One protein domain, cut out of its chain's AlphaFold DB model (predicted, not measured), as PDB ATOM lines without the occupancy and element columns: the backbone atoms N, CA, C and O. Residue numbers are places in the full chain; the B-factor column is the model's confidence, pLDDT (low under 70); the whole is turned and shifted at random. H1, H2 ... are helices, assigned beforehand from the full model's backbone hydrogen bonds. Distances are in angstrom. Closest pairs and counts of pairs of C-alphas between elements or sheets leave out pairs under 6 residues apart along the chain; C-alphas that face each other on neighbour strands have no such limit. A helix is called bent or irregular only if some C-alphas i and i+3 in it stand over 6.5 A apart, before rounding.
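What this domain is: This is residues 41 to 155 of the 170 residues of an uncharacterized protein of Botryotinia fuckeliana (strain BcDW1) (UniProt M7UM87). Three helices, H4, H5 and H6, run side by side in alternating directions as a trough with H5 at its base, and the helical hairpin of H2 and H3 packs on them, H3 running across the H5 to H6 turn and H2 meeting H4. The short H1 packs on H4, the short H7 packs on H2, and residues 67 to 76, in the link from H2 to H3, stick out. The printed part has 115 residues with seven named helices, H1 to H7 in chain order, and no named strand, an all-helix class. It is compact, with a radius of gyration of the C-alphas of 14.0 A, yet elongated in outline, spanning 44 by 27 by 22 A.

How they stand to each other: Start at H1, residues 41 to 45, which touches residues 99 to 103 of H4, residues 92 to 107; the closest C-alphas, of Cys 45 and Cys 102, are 5.5 A apart. Next comes H2, residues 49 to 64, whose residues 49 to 54 touch H4 at a steep tilt of 41 degrees, opposite ways, closest at the C-alphas of Cys 51 and Cys 99, 4.5 A. H2 forms a helical hairpin with H3, residues 76 to 89, at a steep tilt of 38 degrees, and the C-alphas of Cys 61 and Val 83 come closest, at 5.3 A. H4 touches H5, residues 111 to 124, at a shallow tilt of 7 degrees, opposite ways, a hairpin closest at the C-alphas of Pro 93 and Ala 120, 5.0 A. H5 and H6, residues 130 to 143, form another hairpin at a shallow tilt of 10 degrees, with the C-alphas of Val 123 and Leu 130 6.2 A apart. H3 touches H6 about perpendicular, at 79 degrees, closest at the C-alphas of Ala 84 and Leu 130, 6.1 A. H7, residues 151 to 155, touches H2, closest at the C-alphas of Arg 55 and Trp 154, 6.2 A. H4 and H6 are apart. Every O i to N i+4 pair is within hydrogen-bond range in H1, H2, H3, H5 and H6, against 10 of 12 in H4 and 0 of 1 in H7, where 2 of 2 O i to N i+3 pairs are.

Where its parts are: Find C-alpha 41 at (51.325, 5.577, 47.029), where H1 begins. From C-alpha 49, H2 runs 20.6 A, and from C-alpha 76, H3 runs 20.2 A. Look for C-alpha 92 at (40.216, 10.900, 27.497); H4 runs 22.4 A from there, with a kink of 33 degrees near residue 100, and is irregular, but only just, C-alphas 99 and 102 being 6.8 A apart. H5 spans 20.1 A and H6 19.8 A, and H7 ends at C-alpha 155, (33.120, 14.568, 41.223).

The domain as a whole: Look for the C-alphas farthest apart at Glu 71 and Gln 108, 44.7 A. The printed part has no cut, and the link from H2 to H3, 11 residues, is long. The mean pLDDT of the printed part is 80.7, with residues 41 to 42, 64, 67 to 77 and 151 to 155 under 70.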
ATOM      1  N   ALA A  41      50.697   5.514  48.350       66.62
ATOM      2  CA  ALA A  41      51.325   5.577  47.029       66.62
ATOM      3  C   ALA A  41      50.288   5.741  45.909       66.62
ATOM      4  O   ALA A  41      50.403   6.636  45.075       66.62
ATOM      5  N   VAL A  42      49.202   4.969  45.956       68.88
ATOM      6  CA  VAL A  42      48.100   5.096  44.991       68.88
ATOM      7  C   VAL A  42      47.399   6.449  45.116       68.88
ATOM      8  O   VAL A  42      47.033   7.048  44.107       68.88
ATOM      9  N   GLN A  43      47.224   6.965  46.338       70.62
ATOM     10  CA  GLN A  43      46.668   8.309  46.525       70.62
ATOM     11  C   GLN A  43      47.554   9.375  45.876       70.62
ATOM     12  O   GLN A  43      47.028  10.269  45.220       70.62
ATOM     13  N   TYR A  44      48.880   9.257  46.002       72.25
ATOM     14  CA  TYR A  44      49.815  10.134  45.298       72.25
ATOM     15  C   TYR A  44      49.703  10.000  43.778       72.25
ATOM     16  O   TYR A  44      49.683  11.026  43.104       72.25
ATOM     17  N   CYS A  45      49.554   8.786  43.240       79.12
ATOM     18  CA  CYS A  45      49.350   8.588  41.804       79.12
ATOM     19  C   CYS A  45      48.102   9.320  41.285       79.12
ATOM     20  O   CYS A  45      48.174  10.010  40.275       79.12
ATOM     21  N   TYR A  46      46.975   9.281  42.006       77.25
ATOM     22  CA  TYR A  46      45.766  10.032  41.620       77.25
ATOM     23  C   TYR A  46      45.856  11.553  41.846       77.25
ATOM     24  O   TYR A  46      44.911  12.282  41.520       77.25
ATOM     25  N   MET A  47      46.957  12.038  42.420       74.75
ATOM     26  CA  MET A  47      47.299  13.460  42.512       74.75
ATOM     27  C   MET A  47      48.334  13.882  41.461       74.75
ATOM     28  O   MET A  47      48.749  15.040  41.467       74.75
ATOM     29  N   ASP A  48      48.758  12.977  40.577       79.94
ATOM     30  CA  ASP A  48      49.628  13.319  39.456       79.94
ATOM     31  C   ASP A  48      48.916  14.235  38.445       79.94
ATOM     32  O   ASP A  48      47.684  14.262  38.355       79.94
ATOM     33  N   ALA A  49      49.703  14.997  37.681       80.69
ATOM     34  CA  ALA A  49      49.217  15.970  36.708       80.69
ATOM     35  C   ALA A  49      48.198  15.374  35.725       80.69
ATOM     36  O   ALA A  49      47.148  15.984  35.514       80.69
ATOM     37  N   ALA A  50      48.452  14.176  35.187       85.12
ATOM     38  CA  ALA A  50      47.542  13.544  34.231       85.12
ATOM     39  C   ALA A  50      46.191  13.189  34.875       85.12
ATOM     40  O   ALA A  50      45.130  13.491  34.325       85.12
ATOM     41  N   CYS A  51      46.208  12.623  36.087       81.81
ATOM     42  CA  CYS A  51      44.987  12.305  36.829       81.81
ATOM     43  C   CYS A  51      44.199  13.557  37.237       81.81
ATOM     44  O   CYS A  51      42.967  13.557  37.189       81.81
ATOM     45  N   MET A  52      44.888  14.631  37.633       81.12
ATOM     46  CA  MET A  52      44.243  15.906  37.955       81.12
ATOM     47  C   MET A  52      43.587  16.525  36.720       81.12
ATOM     48  O   MET A  52      42.420  16.902  36.785       81.12
ATOM     49  N   GLN A  53      44.287  16.559  35.586       83.38
ATOM     50  CA  GLN A  53      43.736  17.072  34.333       83.38
ATOM     51  C   GLN A  53      42.536  16.247  33.863       83.38
ATOM     52  O   GLN A  53      41.515  16.796  33.447       83.38
ATOM     53  N   MET A  54      42.619  14.919  33.971       83.50
ATOM     54  CA  MET A  54      41.496  14.046  33.660       83.50
ATOM     55  C   MET A  54      40.294  14.373  34.560       83.50
ATOM     56  O   MET A  54      39.191  14.552  34.049       83.50
ATOM     57  N   ARG A  55      40.497  14.551  35.872       80.12
ATOM     58  CA  ARG A  55      39.440  14.973  36.810       80.12
ATOM     59  C   ARG A  55      38.804  16.306  36.431       80.12
ATOM     60  O   ARG A  55      37.581  16.411  36.463       80.12
ATOM     61  N   GLU A  56      39.599  17.305  36.073       81.19
ATOM     62  CA  GLU A  56      39.095  18.614  35.640       81.19
ATOM     63  C   GLU A  56      38.243  18.502  34.371       81.19
ATOM     64  O   GLU A  56      37.164  19.090  34.296       81.19
ATOM     65  N   ASN A  57      38.666  17.688  33.402       86.00
ATOM     66  CA  ASN A  57      37.895  17.438  32.185       86.00
ATOM     67  C   ASN A  57      36.573  16.722  32.479       86.00
ATOM     68  O   ASN A  57      35.538  17.086  31.924       86.00
ATOM     69  N   TRP A  58      36.586  15.739  33.379       83.56
ATOM     70  CA  TRP A  58      35.369  15.073  33.840       83.56
ATOM     71  C   TRP A  58      34.417  16.041  34.533       83.56
ATOM     72  O   TRP A  58      33.241  16.080  34.177       83.56
ATOM     73  N   GLN A  59      34.926  16.884  35.430       77.56
ATOM     74  CA  GLN A  59      34.153  17.944  36.073       77.56
ATOM     75  C   GLN A  59      33.511  18.878  35.045       77.56
ATOM     76  O   GLN A  59      32.299  19.106  35.075       77.56
ATOM     77  N   PHE A  60      34.303  19.378  34.101       81.50
ATOM     78  CA  PHE A  60      33.822  20.292  33.077       81.50
ATOM     79  C   PHE A  60      32.744  19.644  32.201       81.50
ATOM     80  O   PHE A  60      31.655  20.196  32.034       81.50
ATOM     81  N   CYS A  61      33.017  18.453  31.668       83.62
ATOM     82  CA  CYS A  61      32.126  17.771  30.733       83.62
ATOM     83  C   CYS A  61      30.832  17.291  31.391       83.62
ATOM     84  O   CYS A  61      29.787  17.309  30.745       83.62
ATOM     85  N   GLN A  62      30.878  16.875  32.658       76.81
ATOM     86  CA  GLN A  62      29.701  16.396  33.376       76.81
ATOM     87  C   GLN A  62      28.860  17.510  34.000       76.81
ATOM     88  O   GLN A  62      27.636  17.370  34.078       76.81
ATOM     89  N   VAL A  63      29.490  18.588  34.466       73.25
ATOM     90  CA  VAL A  63      28.844  19.597  35.315       73.25
ATOM     91  C   VAL A  63      28.807  20.945  34.619       73.25
ATOM     92  O   VAL A  63      27.727  21.449  34.319       73.25
ATOM     93  N   ASP A  64      29.971  21.514  34.322       69.00
ATOM     94  CA  ASP A  64      30.074  22.915  33.901       69.00
ATOM     95  C   ASP A  64      29.518  23.146  32.486       69.00
ATOM     96  O   ASP A  64      29.033  24.236  32.168       69.00
ATOM     97  N   LEU A  65      29.529  22.105  31.647       72.69
ATOM     98  CA  LEU A  65      28.900  22.109  30.326       72.69
ATOM     99  C   LEU A  65      27.386  22.368  30.413       72.69
ATOM    100  O   LEU A  65      26.808  23.016  29.534       72.69
ATOM    101  N   PHE A  66      26.735  21.903  31.480       72.00
ATOM    102  CA  PHE A  66      25.293  22.000  31.674       72.00
ATOM    103  C   PHE A  66      24.979  23.155  32.634       72.00
ATOM    104  O   PHE A  66      24.833  22.979  33.839       72.00
ATOM    105  N   LYS A  67      24.857  24.369  32.075       58.84
ATOM    106  CA  LYS A  67      24.643  25.633  32.817       58.84
ATOM    107  C   LYS A  67      23.483  25.613  33.828       58.84
ATOM    108  O   LYS A  67      23.514  26.394  34.773       58.84
ATOM    109  N   ASN A  68      22.493  24.737  33.646       57.81
ATOM    110  CA  ASN A  68      21.445  24.454  34.626       57.81
ATOM    111  C   ASN A  68      21.568  23.006  35.117       57.81
ATOM    112  O   ASN A  68      20.888  22.108  34.630       57.81
ATOM    113  N   VAL A  69      22.405  22.786  36.132       50.66
ATOM    114  CA  VAL A  69      22.595  21.481  36.807       50.66
ATOM    115  C   VAL A  69      21.285  20.917  37.402       50.66
ATOM    116  O   VAL A  69      21.182  19.733  37.723       50.66
ATOM    117  N   SER A  70      20.277  21.783  37.550       46.41
ATOM    118  CA  SER A  70      18.930  21.521  38.060       46.41
ATOM    119  C   SER A  70      17.854  21.348  36.976       46.41
ATOM    120  O   SER A  70      16.703  21.080  37.326       46.41
ATOM    121  N   GLU A  71      18.175  21.488  35.684       46.59
ATOM    122  CA  GLU A  71      17.216  21.164  34.623       46.59
ATOM    123  C   GLU A  71      17.022  19.641  34.533       46.59
ATOM    124  O   GLU A  71      18.004  18.896  34.480       46.59
ATOM    125  N   PRO A  72      15.768  19.144  34.519       49.25
ATOM    126  CA  PRO A  72      15.504  17.727  34.329       49.25
ATOM    127  C   PRO A  72      16.110  17.266  33.006       49.25
ATOM    128  O   PRO A  72      15.746  17.750  31.932       49.25
ATOM    129  N   ILE A  73      17.027  16.309  33.081       53.97
ATOM    130  CA  ILE A  73      17.613  15.683  31.901       53.97
ATOM    131  C   ILE A  73      16.507  14.850  31.250       53.97
ATOM    132  O   ILE A  73      16.186  13.758  31.710       53.97
ATOM    133  N   GLY A  74      15.899  15.377  30.187       54.16
ATOM    134  CA  GLY A  74      14.805  14.704  29.478       54.16
ATOM    135  C   GLY A  74      15.202  13.360  28.851       54.16
ATOM    136  O   GLY A  74      14.325  12.558  28.545       54.16
ATOM    137  N   ASN A  75      16.507  13.101  28.669       67.25
ATOM    138  CA  ASN A  75      17.049  11.832  28.178       67.25
ATOM    139  C   ASN A  75      18.481  11.572  28.717       67.25
ATOM    140  O   ASN A  75      19.432  12.187  28.226       67.25
ATOM    141  N   PRO A  76      18.656  10.656  29.690       66.31
ATOM    142  CA  PRO A  76      19.959  10.294  30.263       66.31
ATOM    143  C   PRO A  76      20.997   9.813  29.237       66.31
ATOM    144  O   PRO A  76      22.172  10.165  29.327       66.31
ATOM    145  N   ASN A  77      20.568   9.068  28.214       68.88
ATOM    146  CA  ASN A  77      21.472   8.539  27.189       68.88
ATOM    147  C   ASN A  77      22.046   9.658  26.315       68.88
ATOM    148  O   ASN A  77      23.246   9.683  26.057       68.88
ATOM    149  N   ALA A  78      21.214  10.632  25.938       73.62
ATOM    150  CA  ALA A  78      21.663  11.793  25.170       73.62
ATOM    151  C   ALA A  78      22.682  12.643  25.950       73.62
ATOM    152  O   ALA A  78      23.612  13.195  25.365       73.62
ATOM    153  N   ARG A  79      22.552  12.728  27.282       75.88
ATOM    154  CA  ARG A  79      23.560  13.388  28.124       75.88
ATOM    155  C   ARG A  79      24.874  12.615  28.129       75.88
ATOM    156  O   ARG A  79      25.915  13.232  27.936       75.88
ATOM    157  N   ASN A  80      24.835  11.294  28.302       77.88
ATOM    158  CA  ASN A  80      26.044  10.466  28.296       77.88
ATOM    159  C   ASN A  80      26.793  10.551  26.958       77.88
ATOM    160  O   ASN A  80      28.020  10.573  26.956       77.88
ATOM    161  N   GLU A  81      26.080  10.674  25.836       82.50
ATOM    162  CA  GLU A  81      26.687  10.940  24.525       82.50
ATOM    163  C   GLU A  81      27.386  12.307  24.470       82.50
ATOM    164  O   GLU A  81      28.518  12.395  23.997       82.50
ATOM    165  N   LEU A  82      26.764  13.369  24.996       85.19
ATOM    166  CA  LEU A  82      27.376  14.705  25.055       85.19
ATOM    167  C   LEU A  82      28.611  14.743  25.963       85.19
ATOM    168  O   LEU A  82      29.619  15.359  25.611       85.19
ATOM    169  N   VAL A  83      28.541  14.076  27.116       85.75
ATOM    170  CA  VAL A  83      29.668  13.939  28.048       85.75
ATOM    171  C   VAL A  83      30.801  13.160  27.381       85.75
ATOM    172  O   VAL A  83      31.936  13.631  27.388       85.75
ATOM    173  N   ALA A  84      30.505  12.020  26.751       90.19
ATOM    174  CA  ALA A  84      31.493  11.215  26.036       90.19
ATOM    175  C   ALA A  84      32.171  12.012  24.912       90.19
ATOM    176  O   ALA A  84      33.398  12.059  24.849       90.19
ATOM    177  N   ASP A  85      31.401  12.709  24.071       92.25
ATOM    178  CA  ASP A  85      31.949  13.538  22.992       92.25
ATOM    179  C   ASP A  85      32.836  14.679  23.543       92.25
ATOM    180  O   ASP A  85      33.854  15.020  22.935       92.25
ATOM    181  N   CYS A  86      32.486  15.269  24.694       92.19
ATOM    182  CA  CYS A  86      33.306  16.276  25.377       92.19
ATOM    183  C   CYS A  86      34.630  15.687  25.891       92.19
ATOM    184  O   CYS A  86      35.700  16.219  25.591       92.19
ATOM    185  N   LEU A  87      34.571  14.553  26.592       92.38
ATOM    186  CA  LEU A  87      35.736  13.852  27.141       92.38
ATOM    187  C   LEU A  87      36.697  13.378  26.048       92.38
ATOM    188  O   LEU A  87      37.913  13.518  26.173       92.38
ATOM    189  N   CYS A  88      36.163  12.866  24.942       95.62
ATOM    190  CA  CYS A  88      36.961  12.425  23.805       95.62
ATOM    191  C   CYS A  88      37.702  13.581  23.129       95.62
ATOM    192  O   CYS A  88      38.871  13.432  22.779       95.62
ATOM    193  N   LYS A  89      37.080  14.762  23.012       95.25
ATOM    194  CA  LYS A  89      37.771  15.980  22.545       95.25
ATOM    195  C   LYS A  89      38.850  16.452  23.515       95.25
ATOM    196  O   LYS A  89      39.824  17.054  23.077       95.25
ATOM    197  N   ALA A  90      38.677  16.177  24.803       92.06
ATOM    198  CA  ALA A  90      39.642  16.492  25.846       92.06
ATOM    199  C   ALA A  90      40.776  15.453  25.977       92.06
ATOM    200  O   ALA A  90      41.611  15.587  26.864       92.06
ATOM    201  N   GLY A  91      40.824  14.430  25.112       93.75
ATOM    202  CA  GLY A  91      41.901  13.435  25.109       93.75
ATOM    203  C   GLY A  91      41.741  12.327  26.153       93.75
ATOM    204  O   GLY A  91      42.739  11.805  26.640       93.75
ATOM    205  N   MET A  92      40.502  11.950  26.503       92.44
ATOM    206  CA  MET A  92      40.216  10.900  27.497       92.44
ATOM    207  C   MET A  92      41.073   9.625  27.361       92.44
ATOM    208  O   MET A  92      41.556   9.175  28.400       92.44
ATOM    209  N   PRO A  93      41.283   9.016  26.174       94.81
ATOM    210  CA  PRO A  93      42.046   7.769  26.089       94.81
ATOM    211  C   PRO A  93      43.493   7.914  26.570       94.81
ATOM    212  O   PRO A  93      43.964   7.093  27.360       94.81
ATOM    213  N   ASP A  94      44.177   8.970  26.135       93.75
ATOM    214  CA  ASP A  94      45.575   9.217  26.490       93.75
ATOM    215  C   ASP A  94      45.687   9.612  27.964       93.75
ATOM    216  O   ASP A  94      46.453   8.998  28.703       93.75
ATOM    217  N   LEU A  95      44.821  10.514  28.439       90.06
ATOM    218  CA  LEU A  95      44.783  10.920  29.848       90.06
ATOM    219  C   LEU A  95      44.464   9.761  30.799       90.06
ATOM    220  O   LEU A  95      45.015   9.698  31.895       90.06
ATOM    221  N   THR A  96      43.607   8.822  30.386       88.75
ATOM    222  CA  THR A  96      43.331   7.598  31.158       88.75
ATOM    223  C   THR A  96      44.594   6.751  31.278       88.75
ATOM    224  O   THR A  96      44.937   6.303  32.371       88.75
ATOM    225  N   SER A  97      45.298   6.548  30.162       91.31
ATOM    226  CA  SER A  97      46.541   5.778  30.129       91.31
ATOM    227  C   SER A  97      47.621   6.422  31.002       91.31
ATOM    228  O   SER A  97      48.213   5.757  31.850       91.31
ATOM    229  N   GLU A  98      47.830   7.729  30.851       90.62
ATOM    230  CA  GLU A  98      48.823   8.493  31.610       90.62
ATOM    231  C   GLU A  98      48.506   8.521  33.108       90.62
ATOM    232  O   GLU A  98      49.395   8.283  33.925       90.62
ATOM    233  N   CYS A  99      47.239   8.722  33.483       86.69
ATOM    234  CA  CYS A  99      46.820   8.704  34.883       86.69
ATOM    235  C   CYS A  99      47.098   7.346  35.553       86.69
ATOM    236  O   CYS A  99      47.585   7.277  36.685       86.69
ATOM    237  N   LEU A 100      46.825   6.242  34.855       89.00
ATOM    238  CA  LEU A 100      47.007   4.899  35.408       89.00
ATOM    239  C   LEU A 100      48.466   4.428  35.393       89.00
ATOM    240  O   LEU A 100      48.798   3.508  36.140       89.00
ATOM    241  N   ALA A 101      49.346   5.077  34.626       89.19
ATOM    242  CA  ALA A 101      50.743   4.677  34.480       89.19
ATOM    243  C   ALA A 101      51.487   4.592  35.822       89.19
ATOM    244  O   ALA A 101      52.225   3.638  36.054       89.19
ATOM    245  N   CYS A 102      51.264   5.543  36.736       85.06
ATOM    246  CA  CYS A 102      51.888   5.531  38.065       85.06
ATOM    247  C   CYS A 102      51.493   4.287  38.879       85.06
ATOM    248  O   CYS A 102      52.350   3.618  39.457       85.06
ATOM    249  N   ILE A 103      50.208   3.923  38.864       82.12
ATOM    250  CA  ILE A 103      49.680   2.760  39.595       82.12
ATOM    251  C   ILE A 103      50.135   1.459  38.924       82.12
ATOM    252  O   ILE A 103      50.472   0.484  39.598       82.12
ATOM    253  N   SER A 104      50.183   1.438  37.594       85.00
ATOM    254  CA  SER A 104      50.690   0.304  36.823       85.00
ATOM    255  C   SER A 104      52.182   0.062  37.041       85.00
ATOM    256  O   SER A 104      52.593  -1.092  37.144       85.00
ATOM    257  N   LEU A 105      52.984   1.118  37.188       82.38
ATOM    258  CA  LEU A 105      54.401   1.009  37.540       82.38
ATOM    259  C   LEU A 105      54.597   0.468  38.959       82.38
ATOM    260  O   LEU A 105      55.405  -0.439  39.149       82.38
ATOM    261  N   ASP A 106      53.844   0.986  39.931       76.69
ATOM    262  CA  ASP A 106      53.921   0.557  41.334       76.69
ATOM    263  C   ASP A 106      53.514  -0.916  41.509       76.69
ATOM    264  O   ASP A 106      54.209  -1.703  42.149       76.69
ATOM    265  N   SER A 107      52.436  -1.326  40.836       74.19
ATOM    266  CA  SER A 107      51.935  -2.708  40.861       74.19
ATOM    267  C   SER A 107      52.638  -3.662  39.886       74.19
ATOM    268  O   SER A 107      52.353  -4.860  39.903       74.19
ATOM    269  N   GLN A 108      53.523  -3.154  39.019       79.19
ATOM    270  CA  GLN A 108      54.090  -3.869  37.862       79.19
ATOM    271  C   GLN A 108      53.025  -4.534  36.966       79.19
ATOM    272  O   GLN A 108      53.278  -5.557  36.325       79.19
ATOM    273  N   ASN A 109      51.822  -3.959  36.916       77.12
ATOM    274  CA  ASN A 109      50.684  -4.483  36.176       77.12
ATOM    275  C   ASN A 109      50.109  -3.416  35.234       77.12
ATOM    276  O   ASN A 109      49.393  -2.501  35.644       77.12
ATOM    277  N   PHE A 110      50.397  -3.576  33.944       86.06
ATOM    278  CA  PHE A 110      49.955  -2.673  32.876       86.06
ATOM    279  C   PHE A 110      48.631  -3.087  32.238       86.06
ATOM    280  O   PHE A 110      48.059  -2.327  31.460       86.06
ATOM    281  N   LEU A 111      48.101  -4.261  32.594       88.62
ATOM    282  CA  LEU A 111      46.910  -4.808  31.957       88.62
ATOM    283  C   LEU A 111      45.709  -3.868  32.121       88.62
ATOM    284  O   LEU A 111      44.953  -3.666  31.176       88.62
ATOM    285  N   VAL A 112      45.543  -3.263  33.300       84.56
ATOM    286  CA  VAL A 112      44.451  -2.309  33.557       84.56
ATOM    287  C   VAL A 112      44.607  -1.036  32.741       84.56
ATOM    288  O   VAL A 112      43.640  -0.609  32.116       84.56
ATOM    289  N   GLN A 113      45.811  -0.475  32.676       90.00
ATOM    290  CA  GLN A 113      46.091   0.705  31.863       90.00
ATOM    291  C   GLN A 113      45.776   0.454  30.380       90.00
ATOM    292  O   GLN A 113      45.009   1.206  29.779       90.00
ATOM    293  N   GLU A 114      46.322  -0.614  29.796       91.75
ATOM    294  CA  GLU A 114      46.143  -0.948  28.375       91.75
ATOM    295  C   GLU A 114      44.680  -1.248  28.034       91.75
ATOM    296  O   GLU A 114      44.148  -0.784  27.018       91.75
ATOM    297  N   THR A 115      44.012  -1.998  28.909       92.19
ATOM    298  CA  THR A 115      42.610  -2.370  28.726       92.19
ATOM    299  C   THR A 115      41.720  -1.131  28.787       92.19
ATOM    300  O   THR A 115      40.909  -0.914  27.886       92.19
ATOM    301  N   LEU A 116      41.884  -0.272  29.796       91.56
ATOM    302  CA  LEU A 116      41.060   0.931  29.928       91.56
ATOM    303  C   LEU A 116      41.353   1.964  28.840       91.56
ATOM    304  O   LEU A 116      40.416   2.580  28.340       91.56
ATOM    305  N   HIS A 117      42.602   2.094  28.391       95.12
ATOM    306  CA  HIS A 117      42.930   2.909  27.221       95.12
ATOM    307  C   HIS A 117      42.185   2.422  25.967       95.12
ATOM    308  O   HIS A 117      41.530   3.208  25.281       95.12
ATOM    309  N   THR A 118      42.215   1.114  25.701       96.12
ATOM    310  CA  THR A 118      41.528   0.512  24.546       96.12
ATOM    311  C   THR A 118      40.017   0.724  24.618       96.12
ATOM    312  O   THR A 118      39.392   1.143  23.645       96.12
ATOM    313  N   HIS A 119      39.417   0.507  25.787       94.31
ATOM    314  CA  HIS A 119      37.986   0.727  25.969       94.31
ATOM    315  C   HIS A 119      37.603   2.215  25.884       94.31
ATOM    316  O   HIS A 119      36.529   2.535  25.374       94.31
ATOM    317  N   ALA A 120      38.472   3.138  26.304       94.06
ATOM    318  CA  ALA A 120      38.265   4.572  26.110       94.06
ATOM    319  C   ALA A 120      38.314   4.961  24.620       94.06
ATOM    320  O   ALA A 120      37.496   5.765  24.168       94.06
ATOM    321  N   LEU A 121      39.207   4.356  23.826       96.75
ATOM    322  CA  LEU A 121      39.197   4.515  22.366       96.75
ATOM    323  C   LEU A 121      37.876   4.033  21.758       96.75
ATOM    324  O   LEU A 121      37.336   4.689  20.867       96.75
ATOM    325  N   ASP A 122      37.326   2.924  22.251       97.19
ATOM    326  CA  ASP A 122      36.044   2.404  21.778       97.19
ATOM    327  C   ASP A 122      34.861   3.322  22.136       97.19
ATOM    328  O   ASP A 122      33.934   3.442  21.327       97.19
ATOM    329  N   VAL A 123      34.900   4.020  23.281       94.12
ATOM    330  CA  VAL A 123      33.936   5.095  23.606       94.12
ATOM    331  C   VAL A 123      34.034   6.206  22.561       94.12
ATOM    332  O   VAL A 123      33.029   6.580  21.956       94.12
ATOM    333  N   CYS A 124      35.246   6.692  22.279       95.81
ATOM    334  CA  CYS A 124      35.458   7.778  21.316       95.81
ATOM    335  C   CYS A 124      35.153   7.384  19.867       95.81
ATOM    336  O   CYS A 124      34.754   8.227  19.063       95.81
ATOM    337  N   ALA A 125      35.269   6.098  19.539       96.62
ATOM    338  CA  ALA A 125      34.847   5.523  18.267       96.62
ATOM    339  C   ALA A 125      33.344   5.184  18.215       96.62
ATOM    340  O   ALA A 125      32.886   4.633  17.213       96.62
ATOM    341  N   LYS A 126      32.576   5.492  19.271       93.38
ATOM    342  CA  LYS A 126      31.132   5.222  19.395       93.38
ATOM    343  C   LYS A 126      30.766   3.738  19.257       93.38
ATOM    344  O   LYS A 126      29.661   3.405  18.834       93.38
ATOM    345  N   LYS A 127      31.687   2.839  19.612       95.56
ATOM    346  CA  LYS A 127      31.455   1.384  19.638       95.56
ATOM    347  C   LYS A 127      30.861   0.907  20.962       95.56
ATOM    348  O   LYS A 127      30.222  -0.138  20.996       95.56
ATOM    349  N   THR A 128      31.085   1.657  22.038       91.31
ATOM    350  CA  THR A 128      30.534   1.413  23.375       91.31
ATOM    351  C   THR A 128      30.061   2.730  23.983       91.31
ATOM    352  O   THR A 128      30.515   3.804  23.586       91.31
ATOM    353  N   THR A 129      29.148   2.665  24.948       87.44
ATOM    354  CA  THR A 129      28.715   3.850  25.701       87.44
ATOM    355  C   THR A 129      29.655   4.145  26.870       87.44
ATOM    356  O   THR A 129      30.380   3.263  27.340       87.44
ATOM    357  N   LEU A 130      29.609   5.379  27.385       85.94
ATOM    358  CA  LEU A 130      30.361   5.776  28.580       85.94
ATOM    359  C   LEU A 130      29.961   4.955  29.820       85.94
ATOM    360  O   LEU A 130      30.818   4.570  30.606       85.94
ATOM    361  N   GLY A 131      28.672   4.621  29.959       82.25
ATOM    362  CA  GLY A 131      28.190   3.782  31.060       82.25
ATOM    363  C   GLY A 131      28.695   2.340  30.984       82.25
ATOM    364  O   GLY A 131      29.112   1.771  31.992       82.25
ATOM    365  N   GLN A 132      28.747   1.767  29.778       85.94
ATOM    366  CA  GLN A 132      29.345   0.446  29.552       85.94
ATOM    367  C   GLN A 132      30.851   0.446  29.833       85.94
ATOM    368  O   GLN A 132      31.355  -0.509  30.419       85.94
ATOM    369  N   TYR A 133      31.559   1.518  29.461       88.94
ATOM    370  CA  TYR A 133      32.972   1.700  29.792       88.94
ATOM    371  C   TYR A 133      33.206   1.682  31.306       88.94
ATOM    372  O   TYR A 133      34.044   0.919  31.780       88.94
ATOM    373  N   GLU A 134      32.449   2.463  32.077       84.94
ATOM    374  CA  GLU A 134      32.637   2.515  33.529       84.94
ATOM    375  C   GLU A 134      32.220   1.228  34.238       84.94
ATOM    376  O   GLU A 134      32.910   0.782  35.157       84.94
ATOM    377  N   THR A 135      31.143   0.591  33.775       83.19
ATOM    378  CA  THR A 135      30.714  -0.719  34.280       83.19
ATOM    379  C   THR A 135      31.806  -1.761  34.060       83.19
ATOM    380  O   THR A 135      32.195  -2.466  34.994       83.19
ATOM    381  N   TYR A 136      32.360  -1.814  32.847       85.94
ATOM    382  CA  TYR A 136      33.476  -2.697  32.532       85.94
ATOM    383  C   TYR A 136      34.699  -2.375  33.394       85.94
ATOM    384  O   TYR A 136      35.284  -3.279  33.987       85.94
ATOM    385  N   ALA A 137      35.069  -1.099  33.511       85.25
ATOM    386  CA  ALA A 137      36.230  -0.670  34.277       85.25
ATOM    387  C   ALA A 137      36.127  -1.087  35.750       85.25
ATOM    388  O   ALA A 137      37.086  -1.614  36.318       85.25
ATOM    389  N   PHE A 138      34.943  -0.936  36.343       81.44
ATOM    390  CA  PHE A 138      34.654  -1.362  37.708       81.44
ATOM    391  C   PHE A 138      34.792  -2.875  37.891       81.44
ATOM    392  O   PHE A 138      35.493  -3.335  38.799       81.44
ATOM    393  N   GLN A 139      34.137  -3.652  37.026       81.44
ATOM    394  CA  GLN A 139      34.163  -5.113  37.080       81.44
ATOM    395  C   GLN A 139      35.582  -5.643  36.863       81.44
ATOM    396  O   GLN A 139      36.050  -6.502  37.612       81.44
ATOM    397  N   PHE A 140      36.289  -5.090  35.880       82.38
ATOM    398  CA  PHE A 140      37.641  -5.497  35.532       82.38
ATOM    399  C   PHE A 140      38.647  -5.158  36.630       82.38
ATOM    400  O   PHE A 140      39.371  -6.044  37.088       82.38
ATOM    401  N   GLY A 141      38.645  -3.911  37.115       77.94
ATOM    402  CA  GLY A 141      39.498  -3.479  38.222       77.94
ATOM    403  C   GLY A 141      39.270  -4.316  39.482       77.94
ATOM    404  O   GLY A 141      40.229  -4.749  40.118       77.94
ATOM    405  N   SER A 142      38.011  -4.640  39.786       77.38
ATOM    406  CA  SER A 142      37.655  -5.520  40.906       77.38
ATOM    407  C   SER A 142      38.168  -6.952  40.713       77.38
ATOM    408  O   SER A 142      38.743  -7.526  41.638       77.38
ATOM    409  N   ALA A 143      38.004  -7.528  39.519       78.50
ATOM    410  CA  ALA A 143      38.432  -8.892  39.208       78.50
ATOM    411  C   ALA A 143      39.953  -9.073  39.313       78.50
ATOM    412  O   ALA A 143      40.420 -10.105  39.794       78.50
ATOM    413  N   VAL A 144      40.723  -8.060  38.908       78.94
ATOM    414  CA  VAL A 144      42.191  -8.077  38.994       78.94
ATOM    415  C   VAL A 144      42.733  -7.469  40.293       78.94
ATOM    416  O   VAL A 144      43.945  -7.326  40.434       78.94
ATOM    417  N   GLN A 145      41.853  -7.122  41.242       77.31
ATOM    418  CA  GLN A 145      42.191  -6.482  42.522       77.31
ATOM    419  C   GLN A 145      43.042  -5.210  42.362       77.31
ATOM    420  O   GLN A 145      43.874  -4.884  43.209       77.31
ATOM    421  N   PHE A 146      42.835  -4.481  41.269       73.44
ATOM    422  CA  PHE A 146      43.529  -3.234  40.993       73.44
ATOM    423  C   PHE A 146      42.826  -2.080  41.720       73.44
ATOM    424  O   PHE A 146      41.594  -2.006  41.690       73.44
ATOM    425  N   PRO A 147      43.565  -1.151  42.353       71.00
ATOM    426  CA  PRO A 147      42.986  -0.033  43.092       71.00
ATOM    427  C   PRO A 147      42.506   1.081  42.139       71.00
ATOM    428  O   PRO A 147      42.996   2.214  42.149       71.00
ATOM    429  N   LEU A 148      41.545   0.739  41.280       75.81
ATOM    430  CA  LEU A 148      40.935   1.643  40.316       75.81
ATOM    431  C   LEU A 148      39.920   2.554  41.011       75.81
ATOM    432  O   LEU A 148      39.019   2.082  41.705       75.81
ATOM    433  N   ILE A 149      40.030   3.855  40.767       75.50
ATOM    434  CA  ILE A 149      38.986   4.829  41.072       75.50
ATOM    435  C   ILE A 149      38.355   5.220  39.742       75.50
ATOM    436  O   ILE A 149      39.054   5.698  38.849       75.50
ATOM    437  N   LEU A 150      37.046   5.002  39.611       74.50
ATOM    438  CA  LEU A 150      36.332   5.373  38.396       74.50
ATOM    439  C   LEU A 150      36.358   6.894  38.200       74.50
ATOM    440  O   LEU A 150      36.156   7.630  39.173       74.50
ATOM    441  N   PRO A 151      36.562   7.367  36.962       69.75
ATOM    442  CA  PRO A 151      36.602   8.791  36.676       69.75
ATOM    443  C   PRO A 151      35.341   9.579  37.056       69.75
ATOM    444  O   PRO A 151      35.459  10.683  37.591       69.75
ATOM    445  N   SER A 152      34.147   9.014  36.859       68.75
ATOM    446  CA  SER A 152      32.867   9.585  37.322       68.75
ATOM    447  C   SER A 152      32.835   9.901  38.815       68.75
ATOM    448  O   SER A 152      32.301  10.918  39.257       68.75
ATOM    449  N   LEU A 153      33.475   9.063  39.628       67.94
ATOM    450  CA  LEU A 153      33.471   9.199  41.082       67.94
ATOM    451  C   LEU A 153      34.388  10.325  41.574       67.94
ATOM    452  O   LEU A 153      34.353  10.680  42.755       67.94
ATOM    453  N   TRP A 154      35.193  10.933  40.698       64.81
ATOM    454  CA  TRP A 154      36.053  12.059  41.062       64.81
ATOM    455  C   TRP A 154      35.297  13.371  41.296       64.81
ATOM    456  O   TRP A 154      35.893  14.333  41.780       64.81
ATOM    457  N   LEU A 155      33.992  13.407  41.016       58.06
ATOM    458  CA  LEU A 155      33.120  14.568  41.223       58.06
ATOM    459  C   LEU A 155      32.733  14.801  42.692       58.06
ATOM    460  O   LEU A 155      32.025  15.764  43.006       58.06
TER     461      LEU A 155